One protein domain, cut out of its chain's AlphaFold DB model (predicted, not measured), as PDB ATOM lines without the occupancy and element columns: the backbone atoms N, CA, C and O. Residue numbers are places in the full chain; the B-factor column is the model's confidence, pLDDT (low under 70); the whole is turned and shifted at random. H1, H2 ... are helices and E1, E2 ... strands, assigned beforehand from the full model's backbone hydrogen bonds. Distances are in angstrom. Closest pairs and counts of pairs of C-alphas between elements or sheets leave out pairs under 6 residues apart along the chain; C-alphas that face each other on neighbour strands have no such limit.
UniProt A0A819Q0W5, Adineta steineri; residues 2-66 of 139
ATOM      1  N   THR A   2     -43.530  -7.302 -31.367       95.06
ATOM      2  CA  THR A   2     -44.997  -7.345 -31.477       95.06
ATOM      3  C   THR A   2     -45.579  -7.999 -30.231       95.06
ATOM      4  O   THR A   2     -45.096  -9.064 -29.857       95.06
ATOM      5  N   LEU A   3     -46.618  -7.404 -29.639       96.00
ATOM      6  CA  LEU A   3     -47.437  -8.009 -28.586       96.00
ATOM      7  C   LEU A   3     -48.854  -8.219 -29.118       96.00
ATOM      8  O   LEU A   3     -49.402  -7.336 -29.775       96.00
ATOM      9  N   ILE A   4     -49.450  -9.372 -28.831       95.38
ATOM     10  CA  ILE A   4     -50.840  -9.700 -29.166       95.38
ATOM     11  C   ILE A   4     -51.518 -10.179 -27.889       95.38
ATOM     12  O   ILE A   4     -50.995 -11.077 -27.225       95.38
ATOM     13  N   ASN A   5     -52.649  -9.576 -27.530       95.31
ATOM     14  CA  ASN A   5     -53.368  -9.966 -26.324       95.31
ATOM     15  C   ASN A   5     -53.940 -11.383 -26.494       95.31
ATOM     16  O   ASN A   5     -54.500 -11.704 -27.543       95.31
ATOM     17  N   LYS A   6     -53.787 -12.239 -25.479       93.00
ATOM     18  CA  LYS A   6     -54.199 -13.651 -25.558       93.00
ATOM     19  C   LYS A   6     -55.723 -13.847 -25.526       93.00
ATOM     20  O   LYS A   6     -56.200 -14.866 -26.014       93.00
ATOM     21  N   LYS A   7     -56.483 -12.900 -24.961       90.69
ATOM     22  CA  LYS A   7     -57.947 -12.998 -24.772       90.69
ATOM     23  C   LYS A   7     -58.730 -11.949 -25.567       90.69
ATOM     24  O   LYS A   7     -59.808 -12.240 -26.074       90.69
ATOM     25  N   GLN A   8     -58.201 -10.734 -25.687       90.19
ATOM     26  CA  GLN A   8     -58.818  -9.650 -26.451       90.19
ATOM     27  C   GLN A   8     -58.373  -9.720 -27.912       90.19
ATOM     28  O   GLN A   8     -57.364  -9.133 -28.314       90.19
ATOM     29  N   TYR A   9     -59.132 -10.464 -28.713       84.94
ATOM     30  CA  TYR A   9     -58.854 -10.625 -30.136       84.94
ATOM     31  C   TYR A   9     -58.787  -9.270 -30.856       84.94
ATOM     32  O   TYR A   9     -59.629  -8.398 -30.659       84.94
ATOM     33  N   GLY A  10     -57.764  -9.098 -31.695       88.25
ATOM     34  CA  GLY A  10     -57.524  -7.863 -32.450       88.25
ATOM     35  C   GLY A  10     -56.687  -6.812 -31.715       88.25
ATOM     36  O   GLY A  10     -56.146  -5.919 -32.366       88.25
ATOM     37  N   VAL A  11     -56.485  -6.939 -30.398       96.19
ATOM     38  CA  VAL A  11     -55.618  -6.019 -29.652       96.19
ATOM     39  C   VAL A  11     -54.153  -6.392 -29.875       96.19
ATOM     40  O   VAL A  11     -53.671  -7.448 -29.447       96.19
ATOM     41  N   ARG A  12     -53.428  -5.496 -30.546       96.31
ATOM     42  CA  ARG A  12     -52.019  -5.659 -30.903       96.31
ATOM     43  C   ARG A  12     -51.240  -4.385 -30.613       96.31
ATOM     44  O   ARG A  12     -51.742  -3.285 -30.809       96.31
ATOM     45  N   GLN A  13     -49.988  -4.554 -30.205       95.06
ATOM     46  CA  GLN A  13     -49.028  -3.467 -30.053       95.06
ATOM     47  C   GLN A  13     -47.739  -3.792 -30.808       95.06
ATOM     48  O   GLN A  13     -47.328  -4.953 -30.906       95.06
ATOM     49  N   GLU A  14     -47.099  -2.760 -31.345       93.25
ATOM     50  CA  GLU A  14     -45.825  -2.861 -32.045       93.25
ATOM     51  C   GLU A  14     -44.854  -1.815 -31.505       93.25
ATOM     52  O   GLU A  14     -45.161  -0.629 -31.453       93.25
ATOM     53  N   PHE A  15     -43.666  -2.269 -31.121       92.44
ATOM     54  CA  PHE A  15     -42.601  -1.432 -30.585       92.44
ATOM     55  C   PHE A  15     -41.368  -1.533 -31.479       92.44
ATOM     56  O   PHE A  15     -40.884  -2.645 -31.737       92.44
ATOM     57  N   LYS A  16     -40.828  -0.392 -31.917       89.69
ATOM     58  CA  LYS A  16     -39.485  -0.334 -32.511       89.69
ATOM     59  C   LYS A  16     -38.447  -0.648 -31.425       89.69
ATOM     60  O   LYS A  16     -38.584  -0.190 -30.296       89.69
ATOM     61  N   LEU A  17     -37.444  -1.460 -31.758       91.12
ATOM     62  CA  LEU A  17     -36.350  -1.832 -30.852       91.12
ATOM     63  C   LEU A  17     -35.006  -1.415 -31.471       91.12
ATOM     64  O   LEU A  17     -34.323  -2.280 -32.027       91.12
ATOM     65  N   PRO A  18     -34.650  -0.118 -31.421       89.31
ATOM     66  CA  PRO A  18     -33.391   0.375 -31.973       89.31
ATOM     67  C   PRO A  18     -32.180  -0.188 -31.215       89.31
ATOM     68  O   PRO A  18     -32.320  -0.844 -30.171       89.31
ATOM     69  N   HIS A  19     -30.980   0.062 -31.740       90.38
ATOM     70  CA  HIS A  19     -29.735  -0.365 -31.105       90.38
ATOM     71  C   HIS A  19     -29.671   0.085 -29.635       90.38
ATOM     72  O   HIS A  19     -30.035   1.210 -29.301       90.38
ATOM     73  N   ASN A  20     -29.215  -0.815 -28.761       91.69
ATOM     74  CA  ASN A  20     -29.093  -0.588 -27.318       91.69
ATOM     75  C   ASN A  20     -30.410  -0.231 -26.587       91.69
ATOM     76  O   ASN A  20     -30.390   0.331 -25.494       91.69
ATOM     77  N   SER A  21     -31.566  -0.561 -27.172       94.31
ATOM     78  CA  SER A  21     -32.852  -0.450 -26.479       94.31
ATOM     79  C   SER A  21     -33.080  -1.602 -25.497       94.31
ATOM     80  O   SER A  21     -32.636  -2.734 -25.708       94.31
ATOM     81  N   LEU A  22     -33.831  -1.314 -24.432       95.25
ATOM     82  CA  LEU A  22     -34.284  -2.292 -23.447       95.25
ATOM     83  C   LEU A  22     -35.798  -2.473 -23.557       95.25
ATOM     84  O   LEU A  22     -36.554  -1.505 -23.588       95.25
ATOM     85  N   PHE A  23     -36.240  -3.728 -23.572       95.38
ATOM     86  CA  PHE A  23     -37.650  -4.091 -23.517       95.38
ATOM     87  C   PHE A  23     -37.889  -4.988 -22.302       95.38
ATOM     88  O   PHE A  23     -37.262  -6.040 -22.183       95.38
ATOM     89  N   VAL A  24     -38.780  -4.568 -21.402       95.06
ATOM     90  CA  VAL A  24     -39.051  -5.255 -20.133       95.06
ATOM     91  C   VAL A  24     -40.474  -5.800 -20.141       95.06
ATOM     92  O   VAL A  24     -41.423  -5.062 -20.395       95.06
ATOM     93  N   LEU A  25     -40.625  -7.089 -19.834       93.31
ATOM     94  CA  LEU A  25     -41.921  -7.717 -19.585       93.31
ATOM     95  C   LEU A  25     -42.027  -8.104 -18.116       93.31
ATOM     96  O   LEU A  25     -41.211  -8.873 -17.609       93.31
ATOM     97  N   GLY A  26     -43.061  -7.592 -17.453       93.50
ATOM     98  CA  GLY A  26     -43.483  -8.091 -16.150       93.50
ATOM     99  C   GLY A  26     -44.180  -9.447 -16.263       93.50
ATOM    100  O   GLY A  26     -44.538  -9.900 -17.354       93.50
ATOM    101  N   TRP A  27     -44.421 -10.082 -15.119       89.12
ATOM    102  CA  TRP A  27     -45.074 -11.392 -15.051       89.12
ATOM    103  C   TRP A  27     -46.505 -11.334 -15.598       89.12
ATOM    104  O   TRP A  27     -46.890 -12.160 -16.423       89.12
ATOM    105  N   GLN A  28     -47.265 -10.309 -15.205       91.31
ATOM    106  CA  GLN A  28     -48.637 -10.082 -15.659       91.31
ATOM    107  C   GLN A  28     -48.684  -9.879 -17.179       91.31
ATOM    108  O   GLN A  28     -49.416 -10.577 -17.875       91.31
ATOM    109  N   THR A  29     -47.829  -9.005 -17.720       92.44
ATOM    110  CA  THR A  29     -47.776  -8.745 -19.166       92.44
ATOM    111  C   THR A  29     -47.344  -9.983 -19.954       92.44
ATOM    112  O   THR A  29     -47.936 -10.285 -20.985       92.44
ATOM    113  N   ASN A  30     -46.360 -10.750 -19.472       92.75
ATOM    114  CA  ASN A  30     -45.947 -11.999 -20.121       92.75
ATOM    115  C   ASN A  30     -47.084 -13.041 -20.157       92.75
ATOM    116  O   ASN A  30     -47.261 -13.766 -21.140       92.75
ATOM    117  N   ARG A  31     -47.889 -13.093 -19.092       91.75
ATOM    118  CA  ARG A  31     -49.050 -13.980 -18.996       91.75
ATOM    119  C   ARG A  31     -50.193 -13.551 -19.918       91.75
ATOM    120  O   ARG A  31     -50.860 -14.408 -20.496       91.75
ATOM    121  N   GLU A  32     -50.398 -12.252 -20.092       93.75
ATOM    122  CA  GLU A  32     -51.517 -11.681 -20.858       93.75
ATOM    123  C   GLU A  32     -51.260 -11.519 -22.357       93.75
ATOM    124  O   GLU A  32     -52.207 -11.448 -23.143       93.75
ATOM    125  N   TRP A  33     -49.994 -11.500 -22.777       95.19
ATOM    126  CA  TRP A  33     -49.621 -11.177 -24.150       95.19
ATOM    127  C   TRP A  33     -48.702 -12.234 -24.755       95.19
ATOM    128  O   TRP A  33     -47.694 -12.633 -24.172       95.19
ATOM    129  N   HIS A  34     -49.012 -12.663 -25.976       94.06
ATOM    130  CA  HIS A  34     -48.015 -13.285 -26.837       94.06
ATOM    131  C   HIS A  34     -47.052 -12.211 -27.328       94.06
ATOM    132  O   HIS A  34     -47.490 -11.136 -27.731       94.06
ATOM    133  N   HIS A  35     -45.754 -12.506 -27.339       94.44
ATOM    134  CA  HIS A  35     -44.735 -11.593 -27.841       94.44
ATOM    135  C   HIS A  35     -43.879 -12.269 -28.912       94.44
ATOM    136  O   HIS A  35     -43.555 -13.450 -28.815       94.44
ATOM    137  N   ALA A  36     -43.526 -11.519 -29.953       94.31
ATOM    138  CA  ALA A  36     -42.725 -12.023 -31.059       94.31
ATOM    139  C   ALA A  36     -41.818 -10.938 -31.646       94.31
ATOM    140  O   ALA A  36     -42.215  -9.780 -31.822       94.31
ATOM    141  N   ILE A  37     -40.611 -11.343 -32.029       92.00
ATOM    142  CA  ILE A  37     -39.736 -10.568 -32.905       92.00
ATOM    143  C   ILE A  37     -39.893 -11.168 -34.298       92.00
ATOM    144  O   ILE A  37     -39.480 -12.296 -34.546       92.00
ATOM    145  N   ARG A  38     -40.578 -10.442 -35.183       88.19
ATOM    146  CA  ARG A  38     -40.827 -10.902 -36.551       88.19
ATOM    147  C   ARG A  38     -39.630 -10.547 -37.436       88.19
ATOM    148  O   ARG A  38     -39.086  -9.457 -37.257       88.19
ATOM    149  N   PRO A  39     -39.249 -11.410 -38.391       85.62
ATOM    150  CA  PRO A  39     -38.285 -11.042 -39.418       85.62
ATOM    151  C   PRO A  39     -38.754  -9.793 -40.167       85.62
ATOM    152  O   PRO A  39     -39.909  -9.730 -40.600       85.62
ATOM    153  N   ASP A  40     -37.865  -8.815 -40.321       87.44
ATOM    154  CA  ASP A  40     -38.153  -7.605 -41.083       87.44
ATOM    155  C   ASP A  40     -37.937  -7.854 -42.579       87.44
ATOM    156  O   ASP A  40     -36.803  -7.976 -43.049       87.44
ATOM    157  N   LYS A  41     -39.047  -7.942 -43.318       89.38
ATOM    158  CA  LYS A  41     -39.081  -8.233 -44.759       89.38
ATOM    159  C   LYS A  41     -39.128  -6.983 -45.644       89.38
ATOM    160  O   LYS A  41     -39.321  -7.116 -46.850       89.38
ATOM    161  N   ARG A  42     -39.011  -5.779 -45.074       90.62
ATOM    162  CA  ARG A  42     -38.962  -4.535 -45.859       90.62
ATOM    163  C   ARG A  42     -37.715  -4.497 -46.743       90.62
ATOM    164  O   ARG A  42     -36.679  -5.070 -46.395       90.62
ATOM    165  N   LEU A  43     -37.804  -3.785 -47.865       92.50
ATOM    166  CA  LEU A  43     -36.643  -3.503 -48.710       92.50
ATOM    167  C   LEU A  43     -35.631  -2.646 -47.940       92.50
ATOM    168  O   LEU A  43     -36.023  -1.829 -47.113       92.50
ATOM    169  N   ILE A  44     -34.336  -2.784 -48.247       89.75
ATOM    170  CA  ILE A  44     -33.263  -2.001 -47.600       89.75
ATOM    171  C   ILE A  44     -33.508  -0.491 -47.736       89.75
ATOM    172  O   ILE A  44     -33.257   0.259 -46.803       89.75
ATOM    173  N   THR A  45     -34.077  -0.045 -48.859       92.88
ATOM    174  CA  THR A  45     -34.424   1.364 -49.113       92.88
ATOM    175  C   THR A  45     -35.527   1.917 -48.206       92.88
ATOM    176  O   THR A  45     -35.747   3.122 -48.184       92.88
ATOM    177  N   GLN A  46     -36.237   1.052 -47.480       92.75
ATOM    178  CA  GLN A  46     -37.320   1.399 -46.554       92.75
ATOM    179  C   GLN A  46     -36.901   1.252 -45.081       92.75
ATOM    180  O   GLN A  46     -37.761   1.295 -44.194       92.75
ATOM    181  N   LYS A  47     -35.614   0.992 -44.833       90.31
ATOM    182  CA  LYS A  47     -35.042   0.813 -43.501       90.31
ATOM    183  C   LYS A  47     -34.299   2.071 -43.073       90.31
ATOM    184  O   LYS A  47     -33.663   2.735 -43.891       90.31
ATOM    185  N   ASP A  48     -34.389   2.373 -41.787       88.62
ATOM    186  CA  ASP A  48     -33.673   3.480 -41.172       88.62
ATOM    187  C   ASP A  48     -32.152   3.154 -41.119       88.62
ATOM    188  O   ASP A  48     -31.766   1.977 -41.125       88.62
ATOM    189  N   PRO A  49     -31.243   4.151 -41.095       89.50
ATOM    190  CA  PRO A  49     -29.794   3.908 -41.096       89.50
ATOM    191  C   PRO A  49     -29.285   3.019 -39.947       89.50
ATOM    192  O   PRO A  49     -28.312   2.284 -40.110       89.50
ATOM    193  N   ASP A  50     -29.940   3.061 -38.790       87.19
ATOM    194  CA  ASP A  50     -29.654   2.209 -37.633       87.19
ATOM    195  C   ASP A  50     -30.107   0.752 -37.840       87.19
ATOM    196  O   ASP A  50     -29.480  -0.163 -37.311       87.19
ATOM    197  N   GLU A  51     -31.146   0.520 -38.646       87.81
ATOM    198  CA  GLU A  51     -31.666  -0.810 -38.995       87.81
ATOM    199  C   GLU A  51     -30.787  -1.549 -40.019       87.81
ATOM    200  O   GLU A  51     -30.895  -2.769 -40.158       87.81
ATOM    201  N   VAL A  52     -29.926  -0.827 -40.745       90.56
ATOM    202  CA  VAL A  52     -28.961  -1.387 -41.715       90.56
ATOM    203  C   VAL A  52     -27.522  -1.398 -41.195       90.56
ATOM    204  O   VAL A  52     -26.635  -1.968 -41.839       90.56
ATOM    205  N   ALA A  53     -27.274  -0.798 -40.028       88.69
ATOM    206  CA  ALA A  53     -25.985  -0.872 -39.354       88.69
ATOM    207  C   ALA A  53     -25.590  -2.335 -39.089       88.69
ATOM    208  O   ALA A  53     -26.446  -3.207 -38.943       88.69
ATOM    209  N   PHE A  54     -24.285  -2.615 -39.036       91.81
ATOM    210  CA  PHE A  54     -23.758  -3.968 -38.798       91.81
ATOM    211  C   PHE A  54     -24.348  -5.031 -39.746       91.81
ATOM    212  O   PHE A  54     -24.678  -6.134 -39.325       91.81
ATOM    213  N   TYR A  55     -24.503  -4.686 -41.030       89.38
ATOM    214  CA  TYR A  55     -25.097  -5.546 -42.065       89.38
ATOM    215  C   TYR A  55     -26.571  -5.921 -41.817       89.38
ATOM    216  O   TYR A  55     -27.080  -6.866 -42.414       89.38
ATOM    217  N   GLY A  56     -27.272  -5.170 -40.961       87.19
ATOM    218  CA  GLY A  56     -28.648  -5.459 -40.553       87.19
ATOM    219  C   GLY A  56     -28.770  -6.606 -39.544       87.19
ATOM    220  O   GLY A  56     -29.883  -7.069 -39.283       87.19
ATOM    221  N   GLU A  57     -27.652  -7.071 -38.978       89.31
ATOM    222  CA  GLU A  57     -27.635  -8.113 -37.953       89.31
ATOM    223  C   GLU A  57     -28.035  -7.566 -36.581       89.31
ATOM    224  O   GLU A  57     -27.733  -6.430 -36.205       89.31
ATOM    225  N   ARG A  58     -28.707  -8.404 -35.787       89.12
ATOM    226  CA  ARG A  58     -29.228  -8.013 -34.473       89.12
ATOM    227  C   ARG A  58     -28.939  -9.067 -33.416       89.12
ATOM    228  O   ARG A  58     -29.482 -10.167 -33.452       89.12
ATOM    229  N   ILE A  59     -28.195  -8.670 -32.387       91.62
ATOM    230  CA  ILE A  59     -28.006  -9.461 -31.166       91.62
ATOM    231  C   ILE A  59     -29.058  -9.055 -30.129       91.62
ATOM    232  O   ILE A  59     -29.451  -7.894 -30.017       91.62
ATOM    233  N   SER A  60     -29.560 -10.019 -29.360       92.88
ATOM    234  CA  SER A  60     -30.421  -9.756 -28.204       92.88
ATOM    235  C   SER A  60     -30.009 -10.577 -27.014       92.88
ATOM    236  O   SER A  60     -29.912 -11.796 -27.098       92.88
ATOM    237  N   LEU A  61     -29.853  -9.893 -25.890       95.81
ATOM    238  CA  LEU A  61     -29.641 -10.520 -24.600       95.81
ATOM    239  C   LEU A  61     -30.992 -10.585 -23.890       95.81
ATOM    240  O   LEU A  61     -31.630  -9.558 -23.665       95.81
ATOM    241  N   THR A  62     -31.454 -11.796 -23.584       95.44
ATOM    242  CA  THR A  62     -32.707 -12.010 -22.845       95.44
ATOM    243  C   THR A  62     -32.369 -12.468 -21.439       95.44
ATOM    244  O   THR A  62     -31.929 -13.599 -21.243       95.44
ATOM    245  N   LEU A  63     -32.581 -11.588 -20.465       94.88
ATOM    246  CA  LEU A  63     -32.371 -11.885 -19.053       94.88
ATOM    247  C   LEU A  63     -33.686 -12.370 -18.437       94.88
ATOM    248  O   LEU A  63     -34.751 -11.824 -18.725       94.88
ATOM    249  N   ARG A  64     -33.617 -13.410 -17.604       92.56
ATOM    250  CA  ARG A  64     -34.780 -13.996 -16.929       92.56
ATOM    251  C   ARG A  64     -34.453 -14.241 -15.467       92.56
ATOM    252  O   ARG A  64     -33.368 -14.722 -15.150       92.56
ATOM    253  N   THR A  65     -35.413 -13.965 -14.594       90.56
ATOM    254  CA  THR A  65     -35.374 -14.452 -13.215       90.56
ATOM    255  C   THR A  65     -35.781 -15.918 -13.227       90.56
ATOM    256  O   THR A  65     -36.895 -16.245 -13.630       90.56
ATOM    257  N   ILE A  66     -34.865 -16.793 -12.822       89.75
ATOM    258  CA  ILE A  66     -35.080 -18.239 -12.761       89.75
ATOM    259  C   ILE A  66     -34.970 -18.671 -11.302       89.75
ATOM    260  O   ILE A  66     -34.057 -18.249 -10.598       89.75
TER     261      ILE A  66
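AT A GLANCE: This is residues 2 to 66 of the 139 residues of a protein of Adineta steineri (UniProt A0A819Q0W5). This domain has little regular structure: a small sheet and the short helix H1 at one end, the shorter helix H2 at the other, and the long unnamed stretches 15 to 26 and 37 to 52. Residues 57 to 66 run back from H2. Of 65 printed residues, 21 are in named elements, in the order E1, E2, H1, E3, H2, mixed in class; the antiparallel sheet runs E2, E1, E3. The whole is loose, radius of gyration of the C-alphas 14.1 A, and spans 37 by 31 by 13 A.

IN THESE COORDINATES: E1, residues 2 to 5, spans 10.2 A from C-alpha 2 at (-44.997, -7.345, -31.477). E2 is residues 12 to 14, 6.9 A; E3 is 33 to 36, 9.8 A; H1 is 27 to 32, 8.7 A. H2, residues 53 to 56, spans 5.4 A, to C-alpha 56 at (-28.648, -5.459, -40.553).

HOW THE PARTS SIT: E1 and E2 form an antiparallel hairpin at 162 degrees, N 3 and O 13 2.8 A apart. E1 and E3 are antiparallel at 157 degrees, N 2 and O 36 2.8 A apart. H1 only grazes the sheet; the closest C-alphas of E1 and H1, Asn 5 and Glu 32, are 6.0 A apart. E2, H1 and E3 form a split strand-helix-strand unit, two strands running the same way with E1 between them, its crossover right-handed. H2 is apart from E1, E2 and H1. In H1 every O i to N i+4 pair is within hydrogen-bond range; H2 is too short for one.

THE WHOLE: The farthest C-alphas, Thr 45 and Ile 66, are 41.3 A apart. The printed part has no cut. The links E2 to H1 and E3 to H2 are long. No printed residue is under 70 in pLDDT.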